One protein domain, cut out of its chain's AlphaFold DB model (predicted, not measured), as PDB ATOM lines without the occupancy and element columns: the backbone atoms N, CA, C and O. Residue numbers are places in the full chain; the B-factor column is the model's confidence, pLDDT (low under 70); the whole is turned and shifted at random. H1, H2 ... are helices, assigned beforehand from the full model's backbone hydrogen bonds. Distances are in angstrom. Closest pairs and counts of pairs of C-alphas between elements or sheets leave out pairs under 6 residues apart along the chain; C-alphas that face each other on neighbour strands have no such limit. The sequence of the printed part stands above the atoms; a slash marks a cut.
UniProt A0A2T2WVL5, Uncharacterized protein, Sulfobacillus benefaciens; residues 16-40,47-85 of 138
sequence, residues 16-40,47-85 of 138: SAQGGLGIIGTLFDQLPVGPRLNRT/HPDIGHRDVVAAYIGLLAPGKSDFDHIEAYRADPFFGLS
ATOM      1  N   SER A  16     170.682 129.439 120.858       62.97
ATOM      2  CA  SER A  16     172.136 129.356 120.980       62.97
ATOM      3  C   SER A  16     172.776 129.707 119.631       62.97
ATOM      4  O   SER A  16     172.212 129.414 118.574       62.97
ATOM      5  N   ALA A  17     173.975 130.297 119.646       65.25
ATOM      6  CA  ALA A  17     174.705 130.650 118.422       65.25
ATOM      7  C   ALA A  17     174.848 129.461 117.442       65.25
ATOM      8  O   ALA A  17     174.845 129.639 116.227       65.25
ATOM      9  N   GLN A  18     174.891 128.238 117.980       67.38
ATOM     10  CA  GLN A  18     174.937 126.993 117.214       67.38
ATOM     11  C   GLN A  18     173.596 126.667 116.534       67.38
ATOM     12  O   GLN A  18     173.567 126.198 115.398       67.38
ATOM     13  N   GLY A  19     172.467 126.981 117.175       72.06
ATOM     14  CA  GLY A  19     171.140 126.850 116.570       72.06
ATOM     15  C   GLY A  19     170.991 127.726 115.327       72.06
ATOM     16  O   GLY A  19     170.602 127.223 114.276       72.06
ATOM     17  N   GLY A  20     171.395 129.001 115.422       74.50
ATOM     18  CA  GLY A  20     171.361 129.958 114.307       74.50
ATOM     19  C   GLY A  20     172.210 129.527 113.106       74.50
ATOM     20  O   GLY A  20     171.773 129.634 111.958       74.50
ATOM     21  N   LEU A  21     173.388 128.956 113.366       78.06
ATOM     22  CA  LEU A  21     174.271 128.436 112.323       78.06
ATOM     23  C   LEU A  21     173.638 127.269 111.546       78.06
ATOM     24  O   LEU A  21     173.763 127.206 110.321       78.06
ATOM     25  N   GLY A  22     172.899 126.390 112.230       78.25
ATOM     26  CA  GLY A  22     172.142 125.314 111.587       78.25
ATOM     27  C   GLY A  22     171.071 125.838 110.620       78.25
ATOM     28  O   GLY A  22     170.949 125.336 109.500       78.25
ATOM     29  N   ILE A  23     170.345 126.898 111.000       77.62
ATOM     30  CA  ILE A  23     169.328 127.540 110.140       77.62
ATOM     31  C   ILE A  23     169.978 128.112 108.888       77.62
ATOM     32  O   ILE A  23     169.543 127.835 107.768       77.62
ATOM     33  N   ILE A  24     171.045 128.881 109.082       80.94
ATOM     34  CA  ILE A  24     171.794 129.529 108.010       80.94
ATOM     35  C   ILE A  24     172.339 128.482 107.043       80.94
ATOM     36  O   ILE A  24     172.207 128.654 105.835       80.94
ATOM     37  N   GLY A  25     172.856 127.369 107.563       77.69
ATOM     38  CA  GLY A  25     173.261 126.214 106.774       77.69
ATOM     39  C   GLY A  25     172.149 125.693 105.864       77.69
ATOM     40  O   GLY A  25     172.323 125.592 104.647       77.69
ATOM     41  N   THR A  26     170.962 125.446 106.427       76.75
ATOM     42  CA  THR A  26     169.807 124.966 105.648       76.75
ATOM     43  C   THR A  26     169.286 125.986 104.633       76.75
ATOM     44  O   THR A  26     168.894 125.594 103.531       76.75
ATOM     45  N   LEU A  27     169.310 127.281 104.958       76.62
ATOM     46  CA  LEU A  27     168.868 128.355 104.071       76.62
ATOM     47  C   LEU A  27     169.864 128.585 102.928       76.62
ATOM     48  O   LEU A  27     169.467 128.740 101.772       76.62
ATOM     49  N   PHE A  28     171.161 128.550 103.226       74.69
ATOM     50  CA  PHE A  28     172.226 128.683 102.235       74.69
ATOM     51  C   PHE A  28     172.195 127.537 101.217       74.69
ATOM     52  O   PHE A  28     172.429 127.748 100.027       74.69
ATOM     53  N   ASP A  29     171.822 126.338 101.664       71.62
ATOM     54  CA  ASP A  29     171.610 125.167 100.813       71.62
ATOM     55  C   ASP A  29     170.385 125.285  99.887       71.62
ATOM     56  O   ASP A  29     170.365 124.687  98.803       71.62
ATOM     57  N   GLN A  30     169.363 126.041 100.299       71.50
ATOM     58  CA  GLN A  30     168.170 126.333  99.494       71.50
ATOM     59  C   GLN A  30     168.408 127.470  98.494       71.50
ATOM     60  O   GLN A  30     167.735 127.545  97.463       71.50
ATOM     61  N   LEU A  31     169.385 128.337  98.762       70.88
ATOM     62  CA  LEU A  31     169.693 129.479  97.917       70.88
ATOM     63  C   LEU A  31     170.578 129.052  96.726       70.88
ATOM     64  O   LEU A  31     171.682 128.532  96.913       70.88
ATOM     65  N   PRO A  32     170.188 129.320  95.462       65.44
ATOM     66  CA  PRO A  32     170.995 128.996  94.280       65.44
ATOM     67  C   PRO A  32     172.193 129.955  94.097       65.44
ATOM     68  O   PRO A  32     172.563 130.308  92.975       65.44
ATOM     69  N   VAL A  33     172.814 130.402  95.194       64.44
ATOM     70  CA  VAL A  33     173.940 131.348  95.210       64.44
ATOM     71  C   VAL A  33     175.281 130.664  94.987       64.44
ATOM     72  O   VAL A  33     176.150 131.249  94.354       64.44
ATOM     73  N   GLY A  34     175.435 129.398  95.384       64.50
ATOM     74  CA  GLY A  34     176.679 128.645  95.189       64.50
ATOM     75  C   GLY A  34     177.221 128.651  93.746       64.50
ATOM     76  O   GLY A  34     178.361 129.059  93.531       64.50
ATOM     77  N   PRO A  35     176.436 128.253  92.725       62.69
ATOM     78  CA  PRO A  35     176.900 128.261  91.334       62.69
ATOM     79  C   PRO A  35     177.011 129.666  90.724       62.69
ATOM     80  O   PRO A  35     177.715 129.828  89.730       62.69
ATOM     81  N   ARG A  36     176.334 130.676  91.292       63.06
ATOM     82  CA  ARG A  36     176.446 132.075  90.851       63.06
ATOM     83  C   ARG A  36     177.728 132.714  91.379       63.06
ATOM     84  O   ARG A  36     178.445 133.324  90.600       63.06
ATOM     85  N   LEU A  37     178.049 132.488  92.651       61.94
ATOM     86  CA  LEU A  37     179.264 132.981  93.300       61.94
ATOM     87  C   LEU A  37     180.522 132.324  92.729       61.94
ATOM     88  O   LEU A  37     181.487 133.017  92.445       61.94
ATOM     89  N   ASN A  38     180.488 131.018  92.441       62.78
ATOM     90  CA  ASN A  38     181.608 130.345  91.769       62.78
ATOM     91  C   ASN A  38     181.789 130.763  90.296       62.78
ATOM     92  O   ASN A  38     182.825 130.470  89.704       62.78
ATOM     93  N   ARG A  39     180.786 131.407  89.681       61.47
ATOM     94  CA  ARG A  39     180.882 131.954  88.318       61.47
ATOM     95  C   ARG A  39     181.456 133.370  88.313       61.47
ATOM     96  O   ARG A  39     182.025 133.774  87.300       61.47
ATOM     97  N   THR A  40     181.327 134.102  89.417       60.94
ATOM     98  CA  THR A  40     181.958 135.407  89.593       60.94
ATOM     99  C   THR A  40     183.467 135.203  89.683       60.94
ATOM    100  O   THR A  40     183.981 134.694  90.672       60.94
ATOM    101  N   HIS A  47     191.909 131.383  89.394       55.44
ATOM    102  CA  HIS A  47     191.760 129.998  89.865       55.44
ATOM    103  C   HIS A  47     192.107 129.915  91.360       55.44
ATOM    104  O   HIS A  47     193.242 129.594  91.699       55.44
ATOM    105  N   PRO A  48     191.169 130.225  92.266       62.38
ATOM    106  CA  PRO A  48     191.426 130.061  93.687       62.38
ATOM    107  C   PRO A  48     191.397 128.573  94.075       62.38
ATOM    108  O   PRO A  48     190.524 127.828  93.619       62.38
ATOM    109  N   ASP A  49     192.317 128.160  94.951       63.47
ATOM    110  CA  ASP A  49     192.365 126.803  95.524       63.47
ATOM    111  C   ASP A  49     191.116 126.486  96.369       63.47
ATOM    112  O   ASP A  49     190.698 125.335  96.494       63.47
ATOM    113  N   ILE A  50     190.473 127.532  96.896       66.81
ATOM    114  CA  ILE A  50     189.217 127.478  97.645       66.81
ATOM    115  C   ILE A  50     188.124 128.139  96.801       66.81
ATOM    116  O   ILE A  50     188.273 129.265  96.326       66.81
ATOM    117  N   GLY A  51     186.989 127.463  96.609       69.88
ATOM    118  CA  GLY A  51     185.877 128.037  95.854       69.88
ATOM    119  C   GLY A  51     185.340 129.310  96.519       69.88
ATOM    120  O   GLY A  51     185.094 129.317  97.721       69.88
ATOM    121  N   HIS A  52     185.075 130.368  95.743       73.00
ATOM    122  CA  HIS A  52     184.483 131.622  96.245       73.00
ATOM    123  C   HIS A  52     183.217 131.385  97.086       73.00
ATOM    124  O   HIS A  52     182.981 132.069  98.078       73.00
ATOM    125  N   ARG A  53     182.411 130.378  96.720       71.69
ATOM    126  CA  ARG A  53     181.262 129.925  97.513       71.69
ATOM    127  C   ARG A  53     181.642 129.562  98.946       71.69
ATOM    128  O   ARG A  53     180.893 129.908  99.851       71.69
ATOM    129  N   ASP A  54     182.732 128.830  99.132       72.94
ATOM    130  CA  ASP A  54     183.100 128.250 100.423       72.94
ATOM    131  C   ASP A  54     183.678 129.332 101.350       72.94
ATOM    132  O   ASP A  54     183.372 129.340 102.539       72.94
ATOM    133  N   VAL A  55     184.382 130.327 100.791       77.31
ATOM    134  CA  VAL A  55     184.811 131.541 101.514       77.31
ATOM    135  C   VAL A  55     183.607 132.362 101.983       77.31
ATOM    136  O   VAL A  55     183.525 132.752 103.145       77.31
ATOM    137  N   VAL A  56     182.633 132.595 101.097       77.88
ATOM    138  CA  VAL A  56     181.407 133.332 101.446       77.88
ATOM    139  C   VAL A  56     180.578 132.561 102.473       77.88
ATOM    140  O   VAL A  56     180.045 133.163 103.401       77.88
ATOM    141  N   ALA A  57     180.492 131.234 102.349       76.88
ATOM    142  CA  ALA A  57     179.806 130.385 103.318       76.88
ATOM    143  C   ALA A  57     180.463 130.484 104.704       76.88
ATOM    144  O   ALA A  57     179.774 130.713 105.695       76.88
ATOM    145  N   ALA A  58     181.792 130.399 104.768       78.56
ATOM    146  CA  ALA A  58     182.541 130.574 106.006       78.56
ATOM    147  C   ALA A  58     182.317 131.960 106.638       78.56
ATOM    148  O   ALA A  58     182.087 132.060 107.842       78.56
ATOM    149  N   TYR A  59     182.304 133.021 105.826       79.00
ATOM    150  CA  TYR A  59     182.040 134.379 106.304       79.00
ATOM    151  C   TYR A  59     180.616 134.542 106.854       79.00
ATOM    152  O   TYR A  59     180.420 135.088 107.935       79.00
ATOM    153  N   ILE A  60     179.610 133.999 106.168       80.12
ATOM    154  CA  ILE A  60     178.223 133.998 106.660       80.12
ATOM    155  C   ILE A  60     178.108 133.196 107.970       80.12
ATOM    156  O   ILE A  60     177.383 133.597 108.880       80.12
ATOM    157  N   GLY A  61     178.861 132.102 108.095       79.06
ATOM    158  CA  GLY A  61     178.960 131.322 109.326       79.06
ATOM    159  C   GLY A  61     179.557 132.088 110.508       79.06
ATOM    160  O   GLY A  61     179.123 131.884 111.637       79.06
ATOM    161  N   LEU A  62     180.515 132.985 110.259       78.50
ATOM    162  CA  LEU A  62     181.110 133.876 111.268       78.50
ATOM    163  C   LEU A  62     180.169 135.008 111.691       78.50
ATOM    164  O   LEU A  62     180.137 135.388 112.864       78.50
ATOM    165  N   LEU A  63     179.359 135.503 110.755       77.88
ATOM    166  CA  LEU A  63     178.355 136.525 111.034       77.88
ATOM    167  C   LEU A  63     177.222 136.002 111.930       77.88
ATOM    168  O   LEU A  63     176.648 136.784 112.684       77.88
ATOM    169  N   ALA A  64     176.926 134.699 111.901       71.88
ATOM    170  CA  ALA A  64     175.882 134.072 112.720       71.88
ATOM    171  C   ALA A  64     176.052 134.296 114.245       71.88
ATOM    172  O   ALA A  64     175.081 134.678 114.895       71.88
ATOM    173  N   PRO A  65     177.251 134.124 114.838       72.12
ATOM    174  CA  PRO A  65     177.538 134.503 116.225       72.12
ATOM    175  C   PRO A  65     177.859 135.997 116.427       72.12
ATOM    176  O   PRO A  65     178.199 136.384 117.543       72.12
ATOM    177  N   GLY A  66     177.797 136.834 115.384       73.12
ATOM    178  CA  GLY A  66     178.084 138.273 115.467       73.12
ATOM    179  C   GLY A  66     179.570 138.646 115.435       73.12
ATOM    180  O   GLY A  66     179.926 139.761 115.811       73.12
ATOM    181  N   LYS A  67     180.452 137.739 114.996       75.00
ATOM    182  CA  LYS A  67     181.890 138.013 114.859       75.00
ATOM    183  C   LYS A  67     182.175 138.439 113.421       75.00
ATOM    184  O   LYS A  67     182.084 137.630 112.505       75.00
ATOM    185  N   SER A  68     182.489 139.715 113.213       71.44
ATOM    186  CA  SER A  68     182.811 140.251 111.882       71.44
ATOM    187  C   SER A  68     184.250 139.973 111.444       71.44
ATOM    188  O   SER A  68     184.535 140.010 110.251       71.44
ATOM    189  N   ASP A  69     185.153 139.688 112.388       72.00
ATOM    190  CA  ASP A  69     186.566 139.470 112.084       72.00
ATOM    191  C   ASP A  69     186.843 138.025 111.675       72.00
ATOM    192  O   ASP A  69     186.550 137.078 112.417       72.00
ATOM    193  N   PHE A  70     187.479 137.871 110.514       66.88
ATOM    194  CA  PHE A  70     187.862 136.573 109.963       66.88
ATOM    195  C   PHE A  70     188.871 135.822 110.847       66.88
ATOM    196  O   PHE A  70     188.897 134.598 110.807       66.88
ATOM    197  N   ASP A  71     189.617 136.506 111.721       69.56
ATOM    198  CA  ASP A  71     190.528 135.872 112.693       69.56
ATOM    199  C   ASP A  71     189.816 134.896 113.639       69.56
ATOM    200  O   ASP A  71     190.395 133.911 114.099       69.56
ATOM    201  N   HIS A  72     188.522 135.105 113.890       71.44
ATOM    202  CA  HIS A  72     187.756 134.207 114.745       71.44
ATOM    203  C   HIS A  72     187.443 132.865 114.086       71.44
ATOM    204  O   HIS A  72     186.993 131.950 114.781       71.44
ATOM    205  N   ILE A  73     187.677 132.723 112.777       72.56
ATOM    206  CA  ILE A  73     187.443 131.471 112.058       72.56
ATOM    207  C   ILE A  73     188.300 130.337 112.603       72.56
ATOM    208  O   ILE A  73     187.855 129.194 112.603       72.56
ATOM    209  N   GLU A  74     189.481 130.660 113.137       69.06
ATOM    210  CA  GLU A  74     190.425 129.687 113.682       69.06
ATOM    211  C   GLU A  74     189.819 128.894 114.842       69.06
ATOM    212  O   GLU A  74     189.938 127.672 114.902       69.06
ATOM    213  N   ALA A  75     189.059 129.572 115.707       69.19
ATOM    214  CA  ALA A  75     188.359 128.936 116.818       69.19
ATOM    215  C   ALA A  75     187.234 127.992 116.355       69.19
ATOM    216  O   ALA A  75     186.896 127.047 117.064       69.19
ATOM    217  N   TYR A  76     186.671 128.225 115.165       69.25
ATOM    218  CA  TYR A  76     185.614 127.396 114.580       69.25
ATOM    219  C   TYR A  76     186.152 126.287 113.662       69.25
ATOM    220  O   TYR A  76     185.388 125.407 113.272       69.25
ATOM    221  N   ARG A  77     187.461 126.258 113.355       66.88
ATOM    222  CA  ARG A  77     188.079 125.181 112.553       66.88
ATOM    223  C   ARG A  77     188.061 123.829 113.251       66.88
ATOM    224  O   ARG A  77     187.925 122.800 112.596       66.88
ATOM    225  N   ALA A  78     188.213 123.836 114.572       64.62
ATOM    226  CA  ALA A  78     188.160 122.628 115.387       64.62
ATOM    227  C   ALA A  78     186.720 122.133 115.613       64.62
ATOM    228  O   ALA A  78     186.537 121.027 116.120       64.62
ATOM    229  N   ASP A  79     185.709 122.931 115.244       71.56
ATOM    230  CA  ASP A  79     184.307 122.592 115.455       71.56
ATOM    231  C   ASP A  79     183.721 121.856 114.230       71.56
ATOM    232  O   ASP A  79     183.480 122.464 113.179       71.56
ATOM    233  N   PRO A  80     183.437 120.542 114.335       68.50
ATOM    234  CA  PRO A  80     182.837 119.787 113.241       68.50
ATOM    235  C   PRO A  80     181.429 120.280 112.880       68.50
ATOM    236  O   PRO A  80     180.985 120.075 111.746       68.50
ATOM    237  N   PHE A  81     180.720 120.941 113.801       72.06
ATOM    238  CA  PHE A  81     179.373 121.453 113.559       72.06
ATOM    239  C   PHE A  81     179.363 122.591 112.530       72.06
ATOM    240  O   PHE A  81     178.430 122.695 111.727       72.06
ATOM    241  N   PHE A  82     180.432 123.389 112.484       73.19
ATOM    242  CA  PHE A  82     180.578 124.495 111.540       73.19
ATOM    243  C   PHE A  82     180.657 123.999 110.090       73.19
ATOM    244  O   PHE A  82     179.879 124.421 109.230       73.19
ATOM    245  N   GLY A  83     181.533 123.023 109.833       71.00
ATOM    246  CA  GLY A  83     181.673 122.413 108.509       71.00
ATOM    247  C   GLY A  83     180.416 121.663 108.060       71.00
ATOM    248  O   GLY A  83     179.991 121.787 106.908       71.00
ATOM    249  N   LEU A  84     179.779 120.929 108.980       73.38
ATOM    250  CA  LEU A  84     178.555 120.174 108.699       73.38
ATOM    251  C   LEU A  84     177.363 121.077 108.372       73.38
ATOM    252  O   LEU A  84     176.606 120.761 107.454       73.38
ATOM    253  N   SER A  85     177.213 122.196 109.082       71.31
ATOM    254  CA  SER A  85     176.100 123.128 108.872       71.31
ATOM    255  C   SER A  85     176.213 123.852 107.531       71.31
ATOM    256  O   SER A  85     175.232 123.973 106.806       71.31
TER     257      SER A  85
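Overview. This is residues 16 to 40 and 47 to 85 of the 138 residues of an uncharacterized protein of Sulfobacillus benefaciens (UniProt A0A2T2WVL5). H1 and H3 run opposite ways, H3 in the middle; H4 crosses one end of H3, H5 folds back onto H1, and tiny H2 packs on H3's other end. Find 64 printed residues with five named helices, H1 to H5 in chain order, and no named strand: all helix, compact, radius of gyration of the C-alphas 11.8 A, spans 33 by 25 by 20 A.

Along the chain. From C-alpha 17 at (174.705, 130.650, 118.422), H1 runs 20.5 A to residue 30. Then come H2, 34 to 37; H3, 52 to 63, 16.7 A; H4, 70 to 77; H5, 80 to 85, ending at C-alpha 85, (176.100, 123.128, 108.872).

Arrangement. Look at these closest C-alphas of touching helices. H1 and H3: Leu 21 and Gly 61, 6.3 A, shallow tilt of 31 degrees, H3 with residues 57 to 61 alone. H1 and H5: Gly 25 and Ser 85, 4.7 A, steep tilt of 41 degrees. H2 and H3: Gly 34 and Arg 53, 5.3 A, H3 with 52 to 53 alone. H3 and H4: Leu 62 and Ile 73, 6.8 A, about perpendicular at 89 degrees, H3 with 58 to 62 alone. Every O i to N i+4 pair is within hydrogen-bond range in H1, H3 and H5; H4 has 1 of 4, and 4 of 5 at i+3; H2 is too short.

Size, cuts and confidence. Ser 16 and His 47 have the farthest C-alphas, 36.8 A. Residues 41 to 46 are not printed, the C-alpha gap being 11.2 A. Of the links printed whole, none is long. pLDDT is under 70 in 25 residues, among them 32 to 40 and 47 to 51.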